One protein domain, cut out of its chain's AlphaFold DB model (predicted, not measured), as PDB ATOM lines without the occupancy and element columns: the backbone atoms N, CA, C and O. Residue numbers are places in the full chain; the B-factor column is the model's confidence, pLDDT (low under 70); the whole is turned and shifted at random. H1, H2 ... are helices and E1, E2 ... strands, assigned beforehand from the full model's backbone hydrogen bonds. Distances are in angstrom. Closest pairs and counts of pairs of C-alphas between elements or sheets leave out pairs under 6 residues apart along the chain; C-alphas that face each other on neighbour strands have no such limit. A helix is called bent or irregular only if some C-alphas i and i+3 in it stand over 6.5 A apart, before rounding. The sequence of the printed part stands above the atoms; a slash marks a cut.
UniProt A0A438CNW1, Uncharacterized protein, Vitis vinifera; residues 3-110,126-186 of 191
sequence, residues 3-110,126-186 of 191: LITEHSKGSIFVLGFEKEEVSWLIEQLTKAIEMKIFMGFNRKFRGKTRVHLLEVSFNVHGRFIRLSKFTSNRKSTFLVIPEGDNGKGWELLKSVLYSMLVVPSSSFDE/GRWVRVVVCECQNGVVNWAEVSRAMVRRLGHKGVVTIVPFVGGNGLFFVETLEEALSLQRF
ATOM      1  N   LEU A   3      26.040  49.658  46.481       88.19
ATOM      2  CA  LEU A   3      25.607  48.261  46.530       88.19
ATOM      3  C   LEU A   3      26.813  47.332  46.365       88.19
ATOM      4  O   LEU A   3      27.506  47.391  45.354       88.19
ATOM      5  N   ILE A   4      27.029  46.457  47.346       89.12
ATOM      6  CA  ILE A   4      27.970  45.331  47.288       89.12
ATOM      7  C   ILE A   4      27.124  44.061  47.189       89.12
ATOM      8  O   ILE A   4      26.225  43.852  48.004       89.12
ATOM      9  N   THR A   5      27.383  43.231  46.186       87.19
ATOM     10  CA  THR A   5      26.623  42.011  45.894       87.19
ATOM     11  C   THR A   5      27.564  40.820  45.779       87.19
ATOM     12  O   THR A   5      28.550  40.914  45.069       87.19
ATOM     13  N   GLU A   6      27.266  39.688  46.411       86.12
ATOM     14  CA  GLU A   6      27.958  38.413  46.175       86.12
ATOM     15  C   GLU A   6      27.050  37.463  45.388       86.12
ATOM     16  O   GLU A   6      25.906  37.223  45.781       86.12
ATOM     17  N   HIS A   7      27.572  36.893  44.302       78.81
ATOM     18  CA  HIS A   7      26.918  35.874  43.489       78.81
ATOM     19  C   HIS A   7      27.563  34.496  43.712       78.81
ATOM     20  O   HIS A   7      28.491  34.091  43.010       78.81
ATOM     21  N   SER A   8      27.040  33.733  44.670       71.88
ATOM     22  CA  SER A   8      27.405  32.325  44.874       71.88
ATOM     23  C   SER A   8      26.526  31.392  44.023       71.88
ATOM     24  O   SER A   8      25.490  31.808  43.498       71.88
ATOM     25  N   LYS A   9      26.899  30.113  43.852       69.19
ATOM     26  CA  LYS A   9      26.096  29.180  43.024       69.19
ATOM     27  C   LYS A   9      24.683  29.038  43.595       69.19
ATOM     28  O   LYS A   9      24.499  28.473  44.668       69.19
ATOM     29  N   GLY A  10      23.695  29.550  42.858       66.75
ATOM     30  CA  GLY A  10      22.285  29.545  43.252       66.75
ATOM     31  C   GLY A  10      21.901  30.555  44.343       66.75
ATOM     32  O   GLY A  10      20.807  30.445  44.883       66.75
ATOM     33  N   SER A  11      22.761  31.512  44.714       73.31
ATOM     34  CA  SER A  11      22.464  32.511  45.758       73.31
ATOM     35  C   SER A  11      23.038  33.885  45.422       73.31
ATOM     36  O   SER A  11      24.170  33.993  44.965       73.31
ATOM     37  N   ILE A  12      22.263  34.941  45.682       80.62
ATOM     38  CA  ILE A  12      22.693  36.334  45.515       80.62
ATOM     39  C   ILE A  12      22.483  37.061  46.844       80.62
ATOM     40  O   ILE A  12      21.360  37.114  47.349       80.62
ATOM     41  N   PHE A  13      23.548  37.628  47.404       84.56
ATOM     42  CA  PHE A  13      23.521  38.377  48.662       84.56
ATOM     43  C   PHE A  13      23.816  39.850  48.384       84.56
ATOM     44  O   PHE A  13      24.889  40.163  47.889       84.56
ATOM     45  N   VAL A  14      22.887  40.762  48.698       87.19
ATOM     46  CA  VAL A  14      23.038  42.205  48.417       87.19
ATOM     47  C   VAL A  14      23.089  43.004  49.716       87.19
ATOM     48  O   VAL A  14      22.115  43.038  50.473       87.19
ATOM     49  N   LEU A  15      24.190  43.717  49.944       90.31
ATOM     50  CA  LEU A  15      24.323  44.713  51.001       90.31
ATOM     51  C   LEU A  15      24.381  46.124  50.402       90.31
ATOM     52  O   LEU A  15      25.239  46.444  49.586       90.31
ATOM     53  N   GLY A  16      23.446  46.973  50.830       88.75
ATOM     54  CA  GLY A  16      23.407  48.395  50.484       88.75
ATOM     55  C   GLY A  16      23.810  49.285  51.656       88.75
ATOM     56  O   GLY A  16      23.302  49.057  52.765       88.75
ATOM     57  N   PHE A  17      24.667  50.271  51.366       89.06
ATOM     58  CA  PHE A  17      25.354  51.159  52.312       89.06
ATOM     59  C   PHE A  17      25.048  52.645  52.069       89.06
ATOM     60  O   PHE A  17      25.063  53.124  50.929       89.06
ATOM     61  N   GLU A  18      24.787  53.381  53.146       88.75
ATOM     62  CA  GLU A  18      24.685  54.852  53.161       88.75
ATOM     63  C   GLU A  18      26.080  55.512  53.277       88.75
ATOM     64  O   GLU A  18      27.074  54.816  53.478       88.75
ATOM     65  N   LYS A  19      26.199  56.834  53.067       87.50
ATOM     66  CA  LYS A  19      27.507  57.509  52.880       87.50
ATOM     67  C   LYS A  19      28.423  57.330  54.096       87.50
ATOM     68  O   LYS A  19      29.605  57.041  53.960       87.50
ATOM     69  N   GLU A  20      27.843  57.436  55.280       90.00
ATOM     70  CA  GLU A  20      28.494  57.301  56.580       90.00
ATOM     71  C   GLU A  20      28.916  55.845  56.839       90.00
ATOM     72  O   GLU A  20      29.966  55.588  57.429       90.00
ATOM     73  N   GLU A  21      28.131  54.884  56.337       91.38
ATOM     74  CA  GLU A  21      28.445  53.453  56.391       91.38
ATOM     75  C   GLU A  21      29.612  53.106  55.445       91.38
ATOM     76  O   GLU A  21      30.439  52.258  55.780       91.38
ATOM     77  N   VAL A  22      29.722  53.796  54.301       91.00
ATOM     78  CA  VAL A  22      30.864  53.699  53.372       91.00
ATOM     79  C   VAL A  22      32.134  54.298  53.979       91.00
ATOM     80  O   VAL A  22      33.177  53.649  53.930       91.00
ATOM     81  N   SER A  23      32.062  55.475  54.616       92.88
ATOM     82  CA  SER A  23      33.206  56.061  55.337       92.88
ATOM     83  C   SER A  23      33.750  55.119  56.414       92.88
ATOM     84  O   SER A  23      34.959  54.907  56.504       92.88
ATOM     85  N   TRP A  24      32.862  54.494  57.195       95.06
ATOM     86  CA  TRP A  24      33.246  53.483  58.181       95.06
ATOM     87  C   TRP A  24      33.837  52.216  57.541       95.06
ATOM     88  O   TRP A  24      34.786  51.642  58.076       95.06
ATOM     89  N   LEU A  25      33.307  51.770  56.399       94.69
ATOM     90  CA  LEU A  25      33.839  50.608  55.683       94.69
ATOM     91  C   LEU A  25      35.260  50.875  55.160       94.69
ATOM     92  O   LEU A  25      36.123  50.018  55.318       94.69
ATOM     93  N   ILE A  26      35.531  52.072  54.628       94.25
ATOM     94  CA  ILE A  26      36.874  52.515  54.211       94.25
ATOM     95  C   ILE A  26      37.840  52.535  55.401       94.25
ATOM     96  O   ILE A  26      38.914  51.949  55.323       94.25
ATOM     97  N   GLU A  27      37.446  53.140  56.525       94.94
ATOM     98  CA  GLU A  27      38.257  53.204  57.751       94.94
ATOM     99  C   GLU A  27      38.631  51.800  58.278       94.94
ATOM    100  O   GLU A  27      39.714  51.588  58.827       94.94
ATOM    101  N   GLN A  28      37.749  50.816  58.090       94.94
ATOM    102  CA  GLN A  28      37.992  49.420  58.455       94.94
ATOM    103  C   GLN A  28      38.811  48.663  57.395       94.94
ATOM    104  O   GLN A  28      39.620  47.818  57.770       94.94
ATOM    105  N   LEU A  29      38.658  48.977  56.104       93.94
ATOM    106  CA  LEU A  29      39.497  48.441  55.025       93.94
ATOM    107  C   LEU A  29      40.954  48.880  55.186       93.94
ATOM    108  O   LEU A  29      41.832  48.026  55.135       93.94
ATOM    109  N   THR A  30      41.212  50.161  55.471       94.69
ATOM    110  CA  THR A  30      42.557  50.677  55.781       94.69
ATOM    111  C   THR A  30      43.232  49.833  56.865       94.69
ATOM    112  O   THR A  30      44.294  49.264  56.629       94.69
ATOM    113  N   LYS A  31      42.554  49.624  58.003       92.06
ATOM    114  CA  LYS A  31      43.067  48.790  59.106       92.06
ATOM    115  C   LYS A  31      43.272  47.328  58.705       92.06
ATOM    116  O   LYS A  31      44.213  46.703  59.176       92.06
ATOM    117  N   ALA A  32      42.404  46.764  57.864       89.75
ATOM    118  CA  ALA A  32      42.539  45.387  57.382       89.75
ATOM    119  C   ALA A  32      43.766  45.199  56.479       89.75
ATOM    120  O   ALA A  32      44.423  44.162  56.552       89.75
ATOM    121  N   ILE A  33      44.090  46.209  55.669       90.19
ATOM    122  CA  ILE A  33      45.246  46.209  54.770       90.19
ATOM    123  C   ILE A  33      46.544  46.427  55.564       90.19
ATOM    124  O   ILE A  33      47.472  45.635  55.427       90.19
ATOM    125  N   GLU A  34      46.583  47.434  56.444       89.81
ATOM    126  CA  GLU A  34      47.735  47.756  57.308       89.81
ATOM    127  C   GLU A  34      48.064  46.647  58.327       89.81
ATOM    128  O   GLU A  34      49.198  46.529  58.798       89.81
ATOM    129  N   MET A  35      47.082  45.820  58.701       84.25
ATOM    130  CA  MET A  35      47.289  44.719  59.640       84.25
ATOM    131  C   MET A  35      48.048  43.543  59.023       84.25
ATOM    132  O   MET A  35      47.762  43.090  57.914       84.25
ATOM    133  N   LYS A  36      48.962  42.978  59.826       76.75
ATOM    134  CA  LYS A  36      49.760  41.783  59.506       76.75
ATOM    135  C   LYS A  36      48.880  40.647  58.971       76.75
ATOM    136  O   LYS A  36      47.822  40.363  59.531       76.75
ATOM    137  N   ILE A  37      49.371  39.935  57.957       74.50
ATOM    138  CA  ILE A  37      48.630  38.928  57.168       74.50
ATOM    139  C   ILE A  37      48.049  37.729  57.949       74.50
ATOM    140  O   ILE A  37      47.270  36.965  57.392       74.50
ATOM    141  N   PHE A  38      48.391  37.566  59.229       71.69
ATOM    142  CA  PHE A  38      47.866  36.524  60.123       71.69
ATOM    143  C   PHE A  38      46.943  37.064  61.237       71.69
ATOM    144  O   PHE A  38      46.471  36.294  62.071       71.69
ATOM    145  N   MET A  39      46.709  38.380  61.304       78.31
ATOM    146  CA  MET A  39      45.921  39.024  62.360       78.31
ATOM    147  C   MET A  39      44.539  39.435  61.853       78.31
ATOM    148  O   MET A  39      44.429  40.234  60.927       78.31
ATOM    149  N   GLY A  40      43.482  38.909  62.476       84.31
ATOM    150  CA  GLY A  40      42.091  39.287  62.202       84.31
ATOM    151  C   GLY A  40      41.517  40.229  63.249       84.31
ATOM    152  O   GLY A  40      42.091  40.423  64.320       84.31
ATOM    153  N   PHE A  41      40.347  40.790  62.955       88.00
ATOM    154  CA  PHE A  41      39.576  41.590  63.903       88.00
ATOM    155  C   PHE A  41      38.090  41.587  63.545       88.00
ATOM    156  O   PHE A  41      37.714  41.267  62.418       88.00
ATOM    157  N   ASN A  42      37.241  42.018  64.480       90.69
ATOM    158  CA  ASN A  42      35.864  42.400  64.176       90.69
ATOM    159  C   ASN A  42      35.588  43.860  64.579       90.69
ATOM    160  O   ASN A  42      36.136  44.374  65.559       90.69
ATOM    161  N   ARG A  43      34.757  44.553  63.797       95.31
ATOM    162  CA  ARG A  43      34.259  45.908  64.081       95.31
ATOM    163  C   ARG A  43      32.784  46.003  63.728       95.31
ATOM    164  O   ARG A  43      32.325  45.416  62.754       95.31
ATOM    165  N   LYS A  44      32.044  46.783  64.516       93.88
ATOM    166  CA  LYS A  44      30.591  46.931  64.411       93.88
ATOM    167  C   LYS A  44      30.212  48.395  64.208       93.88
ATOM    168  O   LYS A  44      30.535  49.220  65.059       93.88
ATOM    169  N   PHE A  45      29.465  48.683  63.150       92.19
ATOM    170  CA  PHE A  45      28.761  49.949  62.953       92.19
ATOM    171  C   PHE A  45      27.310  49.824  63.423       92.19
ATOM    172  O   PHE A  45      26.668  48.795  63.204       92.19
ATOM    173  N   ARG A  46      26.766  50.876  64.041       92.00
ATOM    174  CA  ARG A  46      25.361  50.941  64.468       92.00
ATOM    175  C   ARG A  46      24.703  52.186  63.879       92.00
ATOM    176  O   ARG A  46      24.779  53.262  64.463       92.00
ATOM    177  N   GLY A  47      24.054  52.015  62.731       86.06
ATOM    178  CA  GLY A  47      23.180  53.020  62.137       86.06
ATOM    179  C   GLY A  47      21.807  53.059  62.817       86.06
ATOM    180  O   GLY A  47      21.525  52.302  63.749       86.06
ATOM    181  N   LYS A  48      20.919  53.929  62.319       85.44
ATOM    182  CA  LYS A  48      19.580  54.164  62.902       85.44
ATOM    183  C   LYS A  48      18.682  52.919  62.882       85.44
ATOM    184  O   LYS A  48      17.993  52.640  63.855       85.44
ATOM    185  N   THR A  49      18.695  52.169  61.778       84.38
ATOM    186  CA  THR A  49      17.825  50.994  61.535       84.38
ATOM    187  C   THR A  49      18.608  49.725  61.178       84.38
ATOM    188  O   THR A  49      18.021  48.688  60.856       84.38
ATOM    189  N   ARG A  50      19.946  49.803  61.202       87.06
ATOM    190  CA  ARG A  50      20.872  48.787  60.686       87.06
ATOM    191  C   ARG A  50      22.078  48.648  61.604       87.06
ATOM    192  O   ARG A  50      22.594  49.639  62.115       87.06
ATOM    193  N   VAL A  51      22.562  47.424  61.760       91.12
ATOM    194  CA  VAL A  51      23.881  47.136  62.332       91.12
ATOM    195  C   VAL A  51      24.689  46.427  61.258       91.12
ATOM    196  O   VAL A  51      24.213  45.437  60.701       91.12
ATOM    197  N   HIS A  52      25.899  46.912  60.991       92.50
ATOM    198  CA  HIS A  52      26.871  46.198  60.163       92.50
ATOM    199  C   HIS A  52      27.979  45.644  61.055       92.50
ATOM    200  O   HIS A  52      28.427  46.316  61.984       92.50
ATOM    201  N   LEU A  53      28.421  44.424  60.778       92.69
ATOM    202  CA  LEU A  53      29.571  43.780  61.404       92.69
ATOM    203  C   LEU A  53      30.553  43.407  60.294       92.69
ATOM    204  O   LEU A  53      30.186  42.685  59.371       92.69
ATOM    205  N   LEU A  54      31.776  43.912  60.392       94.12
ATOM    206  CA  LEU A  54      32.900  43.545  59.541       94.12
ATOM    207  C   LEU A  54      33.821  42.630  60.345       94.12
ATOM    208  O   LEU A  54      34.193  42.968  61.469       94.12
ATOM    209  N   GLU A  55      34.180  41.489  59.767       93.19
ATOM    210  CA  GLU A  55      35.032  40.467  60.372       93.19
ATOM    211  C   GLU A  55      36.160  40.132  59.390       93.19
ATOM    212  O   GLU A  55      35.917  39.526  58.348       93.19
ATOM    213  N   VAL A  56      37.394  40.539  59.702       88.56
ATOM    214  CA  VAL A  56      38.595  40.115  58.967       88.56
ATOM    215  C   VAL A  56      38.986  38.728  59.462       88.56
ATOM    216  O   VAL A  56      39.170  38.519  60.663       88.56
ATOM    217  N   SER A  57      39.074  37.765  58.550       88.88
ATOM    218  CA  SER A  57      39.274  36.345  58.851       88.88
ATOM    219  C   SER A  57      40.070  35.629  57.755       88.88
ATOM    220  O   SER A  57      40.393  36.214  56.723       88.88
ATOM    221  N   PHE A  58      40.415  34.365  58.009       84.62
ATOM    222  CA  PHE A  58      41.386  33.573  57.248       84.62
ATOM    223  C   PHE A  58      40.800  32.199  56.962       84.62
ATOM    224  O   PHE A  58      40.108  31.624  57.803       84.62
ATOM    225  N   ASN A  59      41.116  31.644  55.801       79.31
ATOM    226  CA  ASN A  59      40.955  30.223  55.521       79.31
ATOM    227  C   ASN A  59      42.080  29.763  54.575       79.31
ATOM    228  O   ASN A  59      42.999  30.521  54.270       79.31
ATOM    229  N   VAL A  60      42.004  28.523  54.090       75.38
ATOM    230  CA  VAL A  60      42.997  27.934  53.167       75.38
ATOM    231  C   VAL A  60      43.060  28.605  51.779       75.38
ATOM    232  O   VAL A  60      43.839  28.172  50.933       75.38
ATOM    233  N   HIS A  61      42.257  29.644  51.533       74.56
ATOM    234  CA  HIS A  61      42.184  30.408  50.285       74.56
ATOM    235  C   HIS A  61      42.634  31.880  50.438       74.56
ATOM    236  O   HIS A  61      42.627  32.615  49.451       74.56
ATOM    237  N   GLY A  62      43.051  32.305  51.641       79.00
ATOM    238  CA  GLY A  62      43.577  33.648  51.935       79.00
ATOM    239  C   GLY A  62      42.796  34.398  53.021       79.00
ATOM    240  O   GLY A  62      42.017  33.797  53.772       79.00
ATOM    241  N   ARG A  63      43.002  35.723  53.115       87.44
ATOM    242  CA  ARG A  63      42.179  36.587  53.975       87.44
ATOM    243  C   ARG A  63      40.864  36.958  53.286       87.44
ATOM    244  O   ARG A  63      40.783  37.093  52.063       87.44
ATOM    245  N   PHE A  64      39.826  37.164  54.085       89.00
ATOM    246  CA  PHE A  64      38.536  37.675  53.636       89.00
ATOM    247  C   PHE A  64      37.895  38.573  54.699       89.00
ATOM    248  O   PHE A  64      38.069  38.377  55.901       89.00
ATOM    249  N   ILE A  65      37.133  39.560  54.236       92.62
ATOM    250  CA  ILE A  65      36.200  40.338  55.041       92.62
ATOM    251  C   ILE A  65      34.839  39.664  54.918       92.62
ATOM    252  O   ILE A  65      34.228  39.668  53.851       92.62
ATOM    253  N   ARG A  66      34.332  39.109  56.015       92.94
ATOM    254  CA  ARG A  66      32.907  38.801  56.124       92.94
ATOM    255  C   ARG A  66      32.192  40.071  56.569       92.94
ATOM    256  O   ARG A  66      32.451  40.592  57.651       92.94
ATOM    257  N   LEU A  67      31.304  40.577  55.722       94.00
ATOM    258  CA  LEU A  67      30.517  41.775  55.986       94.00
ATOM    259  C   LEU A  67      29.065  41.348  56.193       94.00
ATOM    260  O   LEU A  67      28.441  40.803  55.288       94.00
ATOM    261  N   SER A  68      28.542  41.547  57.402       91.75
ATOM    262  CA  SER A  68      27.211  41.107  57.831       91.75
ATOM    263  C   SER A  68      26.318  42.293  58.179       91.75
ATOM    264  O   SER A  68      26.736  43.195  58.897       91.75
ATOM    265  N   LYS A  69      25.061  42.251  57.742       93.00
ATOM    266  CA  LYS A  69      24.021  43.253  57.972       93.00
ATOM    267  C   LYS A  69      22.862  42.650  58.758       93.00
ATOM    268  O   LYS A  69      22.265  41.643  58.365       93.00
ATOM    269  N   PHE A  70      22.505  43.327  59.839       88.75
ATOM    270  CA  PHE A  70      21.386  43.000  60.711       88.75
ATOM    271  C   PHE A  70      20.389  44.161  60.699       88.75
ATOM    272  O   PHE A  70      20.773  45.328  60.806       88.75
ATOM    273  N   THR A  71      19.103  43.844  60.589       86.12
ATOM    274  CA  THR A  71      17.991  44.796  60.707       86.12
ATOM    275  C   THR A  71      16.918  44.168  61.583       86.12
ATOM    276  O   THR A  71      16.778  42.944  61.575       86.12
ATOM    277  N   SER A  72      16.132  44.970  62.301       79.69
ATOM    278  CA  SER A  72      14.984  44.442  63.044       79.69
ATOM    279  C   SER A  72      14.051  43.646  62.122       79.69
ATOM    280  O   SER A  72      13.825  44.008  60.965       79.69
ATOM    281  N   ASN A  73      13.537  42.531  62.643       73.38
ATOM    282  CA  ASN A  73      12.495  41.700  62.035       73.38
ATOM    283  C   ASN A  73      12.798  41.179  60.610       73.38
ATOM    284  O   ASN A  73      11.878  40.907  59.841       73.38
ATOM    285  N   ARG A  74      14.079  41.007  60.242       76.19
ATOM    286  CA  ARG A  74      14.497  40.298  59.016       76.19
ATOM    287  C   ARG A  74      15.666  39.357  59.299       76.19
ATOM    288  O   ARG A  74      16.460  39.600  60.205       76.19
ATOM    289  N   LYS A  75      15.798  38.303  58.484       80.25
ATOM    290  CA  LYS A  75      16.972  37.417  58.488       80.25
ATOM    291  C   LYS A  75      18.239  38.244  58.237       80.25
ATOM    292  O   LYS A  75      18.250  39.092  57.343       80.25
ATOM    293  N   SER A  76      19.298  37.992  59.006       83.75
ATOM    294  CA  SER A  76      20.603  38.598  58.748       83.75
ATOM    295  C   SER A  76      21.125  38.181  57.373       83.75
ATOM    296  O   SER A  76      20.912  37.058  56.909       83.75
ATOM    297  N   THR A  77      21.798  39.111  56.708       88.38
ATOM    298  CA  THR A  77      22.427  38.899  55.398       88.38
ATOM    299  C   THR A  77      23.913  39.157  55.541       88.38
ATOM    300  O   THR A  77      24.314  40.011  56.326       88.38
ATOM    301  N   PHE A  78      24.743  38.409  54.830       89.12
ATOM    302  CA  PHE A  78      26.179  38.652  54.800       89.12
ATOM    303  C   PHE A  78      26.724  38.354  53.413       89.12
ATOM    304  O   PHE A  78      26.062  37.683  52.623       89.12
ATOM    305  N   LEU A  79      27.921  38.859  53.153       90.81
ATOM    306  CA  LEU A  79      28.735  38.515  51.999       90.81
ATOM    307  C   LEU A  79      30.206  38.396  52.407       90.81
ATOM    308  O   LEU A  79      30.601  38.848  53.488       90.81
ATOM    309  N   VAL A  80      30.999  37.769  51.550       88.31
ATOM    310  CA  VAL A  80      32.431  37.531  51.737       88.31
ATOM    311  C   VAL A  80      33.209  38.305  50.674       88.31
ATOM    312  O   VAL A  80      33.164  37.965  49.499       88.31
ATOM    313  N   ILE A  81      33.939  39.341  51.089       89.44
ATOM    314  CA  ILE A  81      34.850  40.104  50.231       89.44
ATOM    315  C   ILE A  81      36.265  39.529  50.401       89.44
ATOM    316  O   ILE A  81      36.891  39.757  51.444       89.44
ATOM    317  N   PRO A  82      36.802  38.797  49.417       86.88
ATOM    318  CA  PRO A  82      38.160  38.275  49.492       86.88
ATOM    319  C   PRO A  82      39.189  39.409  49.415       86.88
ATOM    320  O   PRO A  82      38.929  40.467  48.845       86.88
ATOM    321  N   GLU A  83      40.377  39.181  49.971       86.31
ATOM    322  CA  GLU A  83      41.494  40.135  49.917       86.31
ATOM    323  C   GLU A  83      41.973  40.443  48.490       86.31
ATOM    324  O   GLU A  83      42.451  41.544  48.205       86.31
ATOM    325  N   GLY A  84      41.830  39.472  47.586       79.81
ATOM    326  CA  GLY A  84      42.532  39.468  46.311       79.81
ATOM    327  C   GLY A  84      44.024  39.164  46.485       79.81
ATOM    328  O   GLY A  84      44.497  38.810  47.564       79.81
ATOM    329  N   ASP A  85      44.778  39.308  45.403       78.19
ATOM    330  CA  ASP A  85      46.224  39.096  45.391       78.19
ATOM    331  C   ASP A  85      46.960  40.155  46.244       78.19
ATOM    332  O   ASP A  85      46.875  41.343  45.946       78.19
ATOM    333  N   ASN A  86      47.642  39.733  47.318       77.50
ATOM    334  CA  ASN A  86      48.431  40.559  48.258       77.50
ATOM    335  C   ASN A  86      47.757  41.859  48.758       77.50
ATOM    336  O   ASN A  86      48.417  42.884  48.917       77.50
ATOM    337  N   GLY A  87      46.441  41.857  48.974       81.56
ATOM    338  CA  GLY A  87      45.711  43.051  49.419       81.56
ATOM    339  C   GLY A  87      45.171  43.937  48.295       81.56
ATOM    340  O   GLY A  87      44.319  44.780  48.574       81.56
ATOM    341  N   LYS A  88      45.561  43.718  47.025       83.19
ATOM    342  CA  LYS A  88      45.077  44.493  45.859       83.19
ATOM    343  C   LYS A  88      43.554  44.613  45.799       83.19
ATOM    344  O   LYS A  88      43.044  45.634  45.349       83.19
ATOM    345  N   GLY A  89      42.823  43.565  46.180       85.50
ATOM    346  CA  GLY A  89      41.364  43.539  46.101       85.50
ATOM    347  C   GLY A  89      40.711  44.445  47.141       85.50
ATOM    348  O   GLY A  89      39.781  45.180  46.811       85.50
ATOM    349  N   TRP A  90      41.233  44.463  48.370       90.69
ATOM    350  CA  TRP A  90      40.817  45.426  49.393       90.69
ATOM    351  C   TRP A  90      41.335  46.840  49.123       90.69
ATOM    352  O   TRP A  90      40.601  47.786  49.387       90.69
ATOM    353  N   GLU A  91      42.536  47.011  48.565       90.50
ATOM    354  CA  GLU A  91      43.052  48.322  48.145       90.50
ATOM    355  C   GLU A  91      42.213  48.928  47.016       90.50
ATOM    356  O   GLU A  91      41.761  50.066  47.124       90.50
ATOM    357  N   LEU A  92      41.909  48.164  45.963       87.69
ATOM    358  CA  LEU A  92      41.056  48.642  44.877       87.69
ATOM    359  C   LEU A  92      39.612  48.857  45.349       87.69
ATOM    360  O   LEU A  92      38.988  49.832  44.942       87.69
ATOM    361  N   LEU A  93      39.096  48.028  46.262       89.69
ATOM    362  CA  LEU A  93      37.820  48.289  46.933       89.69
ATOM    363  C   LEU A  93      37.850  49.600  47.726       89.69
ATOM    364  O   LEU A  93      36.948  50.422  47.579       89.69
ATOM    365  N   LYS A  94      38.875  49.809  48.557       91.94
ATOM    366  CA  LYS A  94      39.069  51.032  49.341       91.94
ATOM    367  C   LYS A  94      39.147  52.240  48.409       91.94
ATOM    368  O   LYS A  94      38.433  53.202  48.647       91.94
ATOM    369  N   SER A  95      39.922  52.158  47.330       87.94
ATOM    370  CA  SER A  95      40.068  53.195  46.301       87.94
ATOM    371  C   SER A  95      38.749  53.504  45.581       87.94
ATOM    372  O   SER A  95      38.387  54.667  45.437       87.94
ATOM    373  N   VAL A  96      37.970  52.483  45.209       85.38
ATOM    374  CA  VAL A  96      36.664  52.639  44.544       85.38
ATOM    375  C   VAL A  96      35.593  53.187  45.495       85.38
ATOM    376  O   VAL A  96      34.808  54.046  45.105       85.38
ATOM    377  N   LEU A  97      35.563  52.762  46.760       88.56
ATOM    378  CA  LEU A  97      34.689  53.368  47.771       88.56
ATOM    379  C   LEU A  97      35.130  54.799  48.109       88.56
ATOM    380  O   LEU A  97      34.286  55.667  48.313       88.56
ATOM    381  N   TYR A  98      36.438  55.058  48.148       87.00
ATOM    382  CA  TYR A  98      36.994  56.383  48.396       87.00
ATOM    383  C   TYR A  98      36.699  57.330  47.233       87.00
ATOM    384  O   TYR A  98      36.297  58.453  47.496       87.00
ATOM    385  N   SER A  99      36.756  56.889  45.973       80.56
ATOM    386  CA  SER A  99      36.373  57.723  44.824       80.56
ATOM    387  C   SER A  99      34.866  58.010  44.763       80.56
ATOM    388  O   SER A  99      34.463  59.091  44.337       80.56
ATOM    389  N   MET A 100      34.022  57.117  45.302       76.50
ATOM    390  CA  MET A 100      32.600  57.401  45.568       76.50
ATOM    391  C   MET A 100      32.374  58.435  46.693       76.50
ATOM    392  O   MET A 100      31.267  58.967  46.809       76.50
ATOM    393  N   LEU A 101      33.381  58.722  47.530       76.12
ATOM    394  CA  LEU A 101      33.362  59.812  48.518       76.12
ATOM    395  C   LEU A 101      34.124  61.069  48.056       76.12
ATOM    396  O   LEU A 101      33.787  62.166  48.502       76.12
ATOM    397  N   VAL A 102      35.146  60.901  47.211       63.66
ATOM    398  CA  VAL A 102      36.188  61.880  46.873       63.66
ATOM    399  C   VAL A 102      36.562  61.760  45.392       63.66
ATOM    400  O   VAL A 102      37.391  60.946  44.989       63.66
ATOM    401  N   VAL A 103      35.979  62.621  44.566       48.00
ATOM    402  CA  VAL A 103      36.485  62.886  43.213       48.00
ATOM    403  C   VAL A 103      37.620  63.915  43.334       48.00
ATOM    404  O   VAL A 103      37.333  64.978  43.892       48.00
ATOM    405  N   PRO A 104      38.846  63.719  42.791       46.81
ATOM    406  CA  PRO A 104      39.524  62.522  42.231       46.81
ATOM    407  C   PRO A 104      40.749  62.119  43.128       46.81
ATOM    408  O   PRO A 104      40.864  62.663  44.222       46.81
ATOM    409  N   SER A 105      41.754  61.271  42.826       32.91
ATOM    410  CA  SER A 105      42.053  60.107  41.940       32.91
ATOM    411  C   SER A 105      43.417  59.499  42.380       32.91
ATOM    412  O   SER A 105      44.120  60.164  43.128       32.91
ATOM    413  N   SER A 106      43.833  58.337  41.823       35.22
ATOM    414  CA  SER A 106      45.244  57.884  41.565       35.22
ATOM    415  C   SER A 106      46.294  57.865  42.713       35.22
ATOM    416  O   SER A 106      46.433  58.832  43.442       35.22
ATOM    417  N   SER A 107      47.180  56.870  42.870       29.50
ATOM    418  CA  SER A 107      47.505  55.657  42.084       29.50
ATOM    419  C   SER A 107      48.261  54.612  42.947       29.50
ATOM    420  O   SER A 107      48.538  54.855  44.117       29.50
ATOM    421  N   PHE A 108      48.551  53.437  42.374       33.56
ATOM    422  CA  PHE A 108      49.135  52.245  43.020       33.56
ATOM    423  C   PHE A 108      50.669  52.308  43.200       33.56
ATOM    424  O   PHE A 108      51.323  53.072  42.496       33.56
ATOM    425  N   ASP A 109      51.237  51.465  44.081       34.72
ATOM    426  CA  ASP A 109      52.067  50.303  43.675       34.72
ATOM    427  C   ASP A 109      52.459  49.397  44.874       34.72
ATOM    428  O   ASP A 109      52.062  49.656  46.010       34.72
ATOM    429  N   GLU A 110      53.093  48.242  44.611       48.25
ATOM    430  CA  GLU A 110      52.914  47.010  45.410       48.25
ATOM    431  C   GLU A 110      54.085  45.995  45.292       48.25
ATOM    432  O   GLU A 110      54.673  45.880  44.221       48.25
ATOM    433  N   GLY A 126      37.680  29.478  45.324       47.75
ATOM    434  CA  GLY A 126      38.983  29.840  44.771       47.75
ATOM    435  C   GLY A 126      39.779  30.811  45.653       47.75
ATOM    436  O   GLY A 126      39.220  31.583  46.434       47.75
ATOM    437  N   ARG A 127      41.110  30.811  45.492       49.91
ATOM    438  CA  ARG A 127      41.935  31.984  45.838       49.91
ATOM    439  C   ARG A 127      41.585  33.059  44.815       49.91
ATOM    440  O   ARG A 127      41.702  32.801  43.630       49.91
ATOM    441  N   TRP A 128      41.174  34.245  45.243       60.66
ATOM    442  CA  TRP A 128      40.671  35.271  44.322       60.66
ATOM    443  C   TRP A 128      41.832  36.004  43.642       60.66
ATOM    444  O   TRP A 128      42.551  36.775  44.275       60.66
ATOM    445  N   VAL A 129      42.058  35.706  42.359       56.53
ATOM    446  CA  VAL A 129      43.285  36.068  41.625       56.53
ATOM    447  C   VAL A 129      43.255  37.488  41.054       56.53
ATOM    448  O   VAL A 129      44.307  38.117  40.935       56.53
ATOM    449  N   ARG A 130      42.082  38.032  40.702       62.53
ATOM    450  CA  ARG A 130      41.964  39.402  40.169       62.53
ATOM    451  C   ARG A 130      40.667  40.090  40.579       62.53
ATOM    452  O   ARG A 130      39.671  39.463  40.932       62.53
ATOM    453  N   VAL A 131      40.707  41.410  40.437       69.25
ATOM    454  CA  VAL A 131      39.536  42.277  40.362       69.25
ATOM    455  C   VAL A 131      39.483  42.881  38.955       69.25
ATOM    456  O   VAL A 131      40.524  43.199  38.379       69.25
ATOM    457  N   VAL A 132      38.282  43.008  38.397       70.81
ATOM    458  CA  VAL A 132      37.999  43.541  37.061       70.81
ATOM    459  C   VAL A 132      37.070  44.743  37.197       70.81
ATOM    460  O   VAL A 132      36.053  44.663  37.882       70.81
ATOM    461  N   VAL A 133      37.396  45.850  36.532       70.94
ATOM    462  CA  VAL A 133      36.476  46.985  36.366       70.94
ATOM    463  C   VAL A 133      35.738  46.809  35.040       70.94
ATOM    464  O   VAL A 133      36.366  46.576  34.010       70.94
ATOM    465  N   CYS A 134      34.414  46.924  35.066       72.44
ATOM    466  CA  CYS A 134      33.566  47.035  33.887       72.44
ATOM    467  C   CYS A 134      32.897  48.409  33.917       72.44
ATOM    468  O   CYS A 134      32.104  48.687  34.814       72.44
ATOM    469  N   GLU A 135      33.205  49.262  32.948       65.69
ATOM    470  CA  GLU A 135      32.590  50.586  32.827       65.69
ATOM    471  C   GLU A 135      31.438  50.557  31.823       65.69
ATOM    472  O   GLU A 135      31.461  49.759  30.882       65.69
ATOM    473  N   CYS A 136      30.431  51.418  31.995       61.69
ATOM    474  CA  CYS A 136      29.392  51.594  30.987       61.69
ATOM    475  C   CYS A 136      29.230  53.050  30.561       61.69
ATOM    476  O   CYS A 136      29.092  53.959  31.373       61.69
ATOM    477  N   GLN A 137      29.202  53.238  29.245       55.75
ATOM    478  CA  GLN A 137      29.110  54.538  28.587       55.75
ATOM    479  C   GLN A 137      27.673  55.097  28.593       55.75
ATOM    480  O   GLN A 137      27.488  56.307  28.493       55.75
ATOM    481  N   ASN A 138      26.666  54.234  28.775       55.56
ATOM    482  CA  ASN A 138      25.251  54.599  28.833       55.56
ATOM    483  C   ASN A 138      24.725  54.451  30.268       55.56
ATOM    484  O   ASN A 138      24.778  53.372  30.855       55.56
ATOM    485  N   GLY A 139      24.163  55.523  30.835       54.44
ATOM    486  CA  GLY A 139      23.829  55.629  32.267       54.44
ATOM    487  C   GLY A 139      22.715  54.722  32.818       54.44
ATOM    488  O   GLY A 139      22.312  54.908  33.965       54.44
ATOM    489  N   VAL A 140      22.203  53.756  32.046       57.25
ATOM    490  CA  VAL A 140      21.132  52.829  32.456       57.25
ATOM    491  C   VAL A 140      21.570  51.390  32.179       57.25
ATOM    492  O   VAL A 140      21.378  50.870  31.084       57.25
ATOM    493  N   VAL A 141      22.156  50.735  33.186       70.00
ATOM    494  CA  VAL A 141      22.621  49.339  33.102       70.00
ATOM    495  C   VAL A 141      21.830  48.449  34.048       70.00
ATOM    496  O   VAL A 141      21.761  48.697  35.254       70.00
ATOM    497  N   ASN A 142      21.308  47.341  33.521       77.94
ATOM    498  CA  ASN A 142      20.749  46.267  34.334       77.94
ATOM    499  C   ASN A 142      21.886  45.462  34.996       77.94
ATOM    500  O   ASN A 142      22.262  44.389  34.534       77.94
ATOM    501  N   TRP A 143      22.472  45.964  36.087       76.94
ATOM    502  CA  TRP A 143      23.603  45.302  36.764       76.94
ATOM    503  C   TRP A 143      23.298  43.887  37.262       76.94
ATOM    504  O   TRP A 143      24.196  43.042  37.330       76.94
ATOM    505  N   ALA A 144      22.028  43.599  37.556       75.50
ATOM    506  CA  ALA A 144      21.577  42.253  37.875       75.50
ATOM    507  C   ALA A 144      21.648  41.316  36.650       75.50
ATOM    508  O   ALA A 144      21.890  40.127  36.814       75.50
ATOM    509  N   GLU A 145      21.470  41.833  35.434       79.31
ATOM    510  CA  GLU A 145      21.642  41.112  34.164       79.31
ATOM    511  C   GLU A 145      23.103  40.900  33.813       79.31
ATOM    512  O   GLU A 145      23.498  39.763  33.571       79.31
ATOM    513  N   VAL A 146      23.910  41.964  33.866       79.31
ATOM    514  CA  VAL A 146      25.360  41.896  33.632       79.31
ATOM    515  C   VAL A 146      25.983  40.855  34.561       79.31
ATOM    516  O   VAL A 146      26.652  39.934  34.096       79.31
ATOM    517  N   SER A 147      25.662  40.901  35.856       76.81
ATOM    518  CA  SER A 147      26.176  39.922  36.820       76.81
ATOM    519  C   SER A 147      25.626  38.507  36.582       76.81
ATOM    520  O   SER A 147      26.379  37.544  36.688       76.81
ATOM    521  N   ARG A 148      24.351  38.338  36.183       79.00
ATOM    522  CA  ARG A 148      23.817  37.022  35.757       79.00
ATOM    523  C   ARG A 148      24.553  36.476  34.530       79.00
ATOM    524  O   ARG A 148      24.845  35.283  34.490       79.00
ATOM    525  N   ALA A 149      24.841  37.314  33.537       80.00
ATOM    526  CA  ALA A 149      25.549  36.934  32.320       80.00
ATOM    527  C   ALA A 149      27.006  36.547  32.615       80.00
ATOM    528  O   ALA A 149      27.468  35.517  32.129       80.00
ATOM    529  N   MET A 150      27.694  37.295  33.482       78.31
ATOM    530  CA  MET A 150      29.032  36.939  33.961       78.31
ATOM    531  C   MET A 150      29.016  35.615  34.739       78.31
ATOM    532  O   MET A 150      29.753  34.702  34.385       78.31
ATOM    533  N   VAL A 151      28.113  35.428  35.709       77.62
ATOM    534  CA  VAL A 151      27.991  34.161  36.462       77.62
ATOM    535  C   VAL A 151      27.713  32.964  35.540       77.62
ATOM    536  O   VAL A 151      28.303  31.902  35.734       77.62
ATOM    537  N   ARG A 152      26.877  33.129  34.502       79.44
ATOM    538  CA  ARG A 152      26.662  32.106  33.456       79.44
ATOM    539  C   ARG A 152      27.930  31.818  32.642       79.44
ATOM    540  O   ARG A 152      28.182  30.661  32.331       79.44
ATOM    541  N   ARG A 153      28.702  32.853  32.291       77.94
ATOM    542  CA  ARG A 153      29.925  32.768  31.467       77.94
ATOM    543  C   ARG A 153      31.106  32.138  32.207       77.94
ATOM    544  O   ARG A 153      31.910  31.472  31.566       77.94
ATOM    545  N   LEU A 154      31.220  32.363  33.516       76.50
ATOM    546  CA  LEU A 154      32.317  31.835  34.336       76.50
ATOM    547  C   LEU A 154      31.968  30.463  34.949       76.50
ATOM    548  O   LEU A 154      32.801  29.566  35.005       76.50
ATOM    549  N   GLY A 155      30.718  30.245  35.377       66.31
ATOM    550  CA  GLY A 155      30.230  28.933  35.829       66.31
ATOM    551  C   GLY A 155      30.729  28.463  37.208       66.31
ATOM    552  O   GLY A 155      30.483  27.314  37.590       66.31
ATOM    553  N   HIS A 156      31.429  29.316  37.965       64.25
ATOM    554  CA  HIS A 156      31.992  29.035  39.298       64.25
ATOM    555  C   HIS A 156      31.112  29.621  40.435       64.25
ATOM    556  O   HIS A 156      29.926  29.886  40.226       64.25
ATOM    557  N   LYS A 157      31.633  29.726  41.667       59.50
ATOM    558  CA  LYS A 157      30.967  30.352  42.831       59.50
ATOM    559  C   LYS A 157      31.636  31.692  43.146       59.50
ATOM    560  O   LYS A 157      32.842  31.769  43.064       59.50
ATOM    561  N   GLY A 158      30.881  32.669  43.653       63.56
ATOM    562  CA  GLY A 158      31.398  33.690  44.577       63.56
ATOM    563  C   GLY A 158      31.711  35.069  43.994       63.56
ATOM    564  O   GLY A 158      32.267  35.888  44.716       63.56
ATOM    565  N   VAL A 159      31.365  35.353  42.732       75.12
ATOM    566  CA  VAL A 159      31.663  36.648  42.089       75.12
ATOM    567  C   VAL A 159      31.064  37.794  42.908       75.12
ATOM    568  O   VAL A 159      29.841  37.935  42.986       75.12
ATOM    569  N   VAL A 160      31.916  38.620  43.517       79.56
ATOM    570  CA  VAL A 160      31.486  39.838  44.215       79.56
ATOM    571  C   VAL A 160      31.433  40.982  43.206       79.56
ATOM    572  O   VAL A 160      32.454  41.304  42.610       79.56
ATOM    573  N   THR A 161      30.263  41.599  43.038       83.44
ATOM    574  CA  THR A 161      30.012  42.779  42.198       83.44
ATOM    575  C   THR A 161      29.756  44.003  43.073       83.44
ATOM    576  O   THR A 161      28.933  43.946  43.988       83.44
ATOM    577  N   ILE A 162      30.384  45.141  42.778       82.50
ATOM    578  CA  ILE A 162      30.180  46.398  43.516       82.50
ATOM    579  C   ILE A 162      29.816  47.519  42.553       82.50
ATOM    580  O   ILE A 162      30.520  47.749  41.574       82.50
ATOM    581  N   VAL A 163      28.706  48.197  42.845       80.44
ATOM    582  CA  VAL A 163      28.050  49.162  41.955       80.44
ATOM    583  C   VAL A 163      27.806  50.483  42.706       80.44
ATOM    584  O   VAL A 163      27.117  50.482  43.738       80.44
ATOM    585  N   PRO A 164      28.326  51.625  42.215       70.69
ATOM    586  CA  PRO A 164      27.940  52.942  42.685       70.69
ATOM    587  C   PRO A 164      26.573  53.333  42.113       70.69
ATOM    588  O   PRO A 164      26.233  53.035  40.971       70.69
ATOM    589  N   PHE A 165      25.800  54.083  42.893       63.09
ATOM    590  CA  PHE A 165      24.524  54.663  42.451       63.09
ATOM    591  C   PHE A 165      24.688  55.815  41.434       63.09
ATOM    592  O   PHE A 165      23.709  56.255  40.844       63.09
ATOM    593  N   VAL A 166      25.915  56.302  41.220       59.41
ATOM    594  CA  VAL A 166      26.264  57.342  40.240       59.41
ATOM    595  C   VAL A 166      27.482  56.863  39.451       59.41
ATOM    596  O   VAL A 166      28.423  56.351  40.049       59.41
ATOM    597  N   GLY A 167      27.481  57.030  38.127       62.06
ATOM    598  CA  GLY A 167      28.654  56.761  37.284       62.06
ATOM    599  C   GLY A 167      28.736  55.377  36.633       62.06
ATOM    600  O   GLY A 167      29.709  55.124  35.945       62.06
ATOM    601  N   GLY A 168      27.740  54.497  36.797       68.44
ATOM    602  CA  GLY A 168      27.523  53.383  35.855       68.44
ATOM    603  C   GLY A 168      28.675  52.380  35.683       68.44
ATOM    604  O   GLY A 168      28.816  51.822  34.600       68.44
ATOM    605  N   ASN A 169      29.460  52.125  36.734       73.56
ATOM    606  CA  ASN A 169      30.595  51.193  36.715       73.56
ATOM    607  C   ASN A 169      30.357  49.988  37.647       73.56
ATOM    608  O   ASN A 169      29.622  50.085  38.627       73.56
ATOM    609  N   GLY A 170      30.996  48.852  37.372       78.50
ATOM    610  CA  GLY A 170      30.921  47.636  38.183       78.50
ATOM    611  C   GLY A 170      32.305  47.067  38.483       78.50
ATOM    612  O   GLY A 170      33.088  46.826  37.566       78.50
ATOM    613  N   LEU A 171      32.607  46.837  39.760       82.56
ATOM    614  CA  LEU A 171      33.845  46.196  40.216       82.56
ATOM    615  C   LEU A 171      33.574  44.720  40.536       82.56
ATOM    616  O   LEU A 171      32.732  44.437  41.386       82.56
ATOM    617  N   PHE A 172      34.276  43.796  39.880       84.31
ATOM    618  CA  PHE A 172      34.041  42.350  39.952       84.31
ATOM    619  C   PHE A 172      35.261  41.598  40.488       84.31
ATOM    620  O   PHE A 172      36.356  41.743  39.950       84.31
ATOM    621  N   PHE A 173      35.084  40.746  41.494       80.69
ATOM    622  CA  PHE A 173      36.120  39.825  41.982       80.69
ATOM    623  C   PHE A 173      35.985  38.468  41.266       80.69
ATOM    624  O   PHE A 173      34.863  37.990  41.097       80.69
ATOM    625  N   VAL A 174      37.103  37.851  40.856       76.50
ATOM    626  CA  VAL A 174      37.144  36.544  40.150       76.50
ATOM    627  C   VAL A 174      38.199  35.579  40.718       76.50
ATOM    628  O   VAL A 174      39.223  36.014  41.256       76.50
ATOM    629  N   GLU A 175      37.952  34.268  40.611       72.50
ATOM    630  CA  GLU A 175      38.801  33.202  41.174       72.50
ATOM    631  C   GLU A 175      40.084  32.977  40.353       72.50
ATOM    632  O   GLU A 175      41.088  32.515  40.883       72.50
ATOM    633  N   THR A 176      40.105  33.336  39.067       72.56
ATOM    634  CA  THR A 176      41.222  33.035  38.157       72.56
ATOM    635  C   THR A 176      41.617  34.209  37.257       72.56
ATOM    636  O   THR A 176      40.859  35.150  37.009       72.56
ATOM    637  N   LEU A 177      42.837  34.140  36.712       71.62
ATOM    638  CA  LEU A 177      43.298  35.066  35.673       71.62
ATOM    639  C   LEU A 177      42.539  34.860  34.348       71.62
ATOM    640  O   LEU A 177      42.324  35.819  33.613       71.62
ATOM    641  N   GLU A 178      42.103  33.633  34.056       76.56
ATOM    642  CA  GLU A 178      41.346  33.301  32.844       76.56
ATOM    643  C   GLU A 178      39.936  33.900  32.871       76.56
ATOM    644  O   GLU A 178      39.521  34.527  31.897       76.56
ATOM    645  N   GLU A 179      39.233  33.818  34.006       78.56
ATOM    646  CA  GLU A 179      37.987  34.560  34.229       78.56
ATOM    647  C   GLU A 179      38.210  36.069  34.072       78.56
ATOM    648  O   GLU A 179      37.424  36.734  33.399       78.56
ATOM    649  N   ALA A 180      39.301  36.615  34.623       76.94
ATOM    650  CA  ALA A 180      39.607  38.043  34.525       76.94
ATOM    651  C   ALA A 180      39.787  38.502  33.068       76.94
ATOM    652  O   ALA A 180      39.185  39.488  32.644       76.94
ATOM    653  N   LEU A 181      40.564  37.753  32.280       77.50
ATOM    654  CA  LEU A 181      40.771  37.996  30.849       77.50
ATOM    655  C   LEU A 181      39.485  37.758  30.034       77.50
ATOM    656  O   LEU A 181      39.229  38.453  29.048       77.50
ATOM    657  N   SER A 182      38.641  36.812  30.457       77.56
ATOM    658  CA  SER A 182      37.320  36.560  29.870       77.56
ATOM    659  C   SER A 182      36.344  37.713  30.126       77.56
ATOM    660  O   SER A 182      35.586  38.063  29.216       77.56
ATOM    661  N   LEU A 183      36.387  38.338  31.311       74.69
ATOM    662  CA  LEU A 183      35.591  39.520  31.660       74.69
ATOM    663  C   LEU A 183      36.126  40.815  31.035       74.69
ATOM    664  O   LEU A 183      35.327  41.625  30.586       74.69
ATOM    665  N   GLN A 184      37.442  40.998  30.896       69.12
ATOM    666  CA  GLN A 184      38.002  42.129  30.131       69.12
ATOM    667  C   GLN A 184      37.549  42.134  28.659       69.12
ATOM    668  O   GLN A 184      37.499  43.180  28.018       69.12
ATOM    669  N   ARG A 185      37.186  40.963  28.121       64.38
ATOM    670  CA  ARG A 185      36.605  40.787  26.779       64.38
ATOM    671  C   ARG A 185      35.068  40.742  26.783       64.38
ATOM    672  O   ARG A 185      34.468  40.424  25.756       64.38
ATOM    673  N   PHE A 186      34.414  41.013  27.913       66.81
ATOM    674  CA  PHE A 186      32.958  41.045  28.030       66.81
ATOM    675  C   PHE A 186      32.435  42.452  27.717       66.81
ATOM    676  O   PHE A 186      32.422  43.333  28.571       66.81
TER     677      PHE A 186
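AT A GLANCE: This is residues 3 to 110 and 126 to 186 of the 191 residues of an uncharacterized protein of Vitis vinifera (UniProt A0A438CNW1). Two twisted sheets stand partly face to face with their strands crossed; helix H2 packs on both, and H1 lies side by side with it over the smaller sheet. H3 and H4 cover the opposite face of the larger sheet. The printed part has 169 residues with four named helices and nine named strands, in the order E1 E2 H1 E3 E4 E5 E6 H2 E7 H3 E8 E9 H4; its class is mixed. The sheets, E2 E1 E8 E9 E7 and E3 E4 E5 E6, are all antiparallel. The whole is compact and rounded, with a radius of gyration of the C-alphas of 15.4 A and spans of 39 by 37 by 34 A.

IN THESE COORDINATES: The larger sheet holds E2, residues 11 to 17, E1, 3 to 8, E8, 159 to 164, E9, 169 to 174, and E7, 130 to 135. E1 begins at C-alpha 3, (25.607, 48.261, 46.530). The other sheet holds E3, residues 41 to 46, E4, 50 to 59, 27.8 A long, E5, 62 to 71, 29.3 A, and E6, 77 to 82. H1, residues 19 to 34, is 22.9 A long; H2, 85 to 99, 21.1 A; H3, 143 to 154, 16.2 A. H2 is irregular, with C-alphas 86 and 89 8.0 A apart. H4, residues 177 to 184, ends at C-alpha 184, (38.002, 42.129, 30.131).

HOW THE PARTS SIT: In the larger sheet N 5 and O 161 of E1 and E8 are 2.8 A apart, within hydrogen-bond range. E7, H3 and E8 form a split strand-helix-strand unit, with E9 between its strands and a right-handed crossover. H3 and H4 are on one face, at heights of 8.8 A and 8.1 A, and H2 on the other: three layers. E3 E4 E5 E6 is a meander, each strand the antiparallel neighbour of the one before; N 53 of E4 and O 68 of E5 are 2.8 A apart. The sheets form a sandwich, two sheets face to face, their strands at 52 degrees. H1 and H2 are on the same face of the smaller sheet, two layers. They touch at a shallow tilt of 27 degrees, opposite ways, closest at the C-alphas of Ile 26 and Lys 94, 5.5 A. Every O i to N i+4 pair is within range in H3 and H4, 11 of 12 in H1 and 9 of 11 in H2.

THE WHOLE: The farthest C-alphas, of Asn 73 and Asp 109, are 44.5 A apart. Residues 111 to 125 are not printed; C-alphas 110 and 126 are 22.1 A apart across the cut. Of the links printed whole, none is long. Mean pLDDT of the printed part is 78.4; residues 102 to 110 and 126 to 131 are among the 34 under 70.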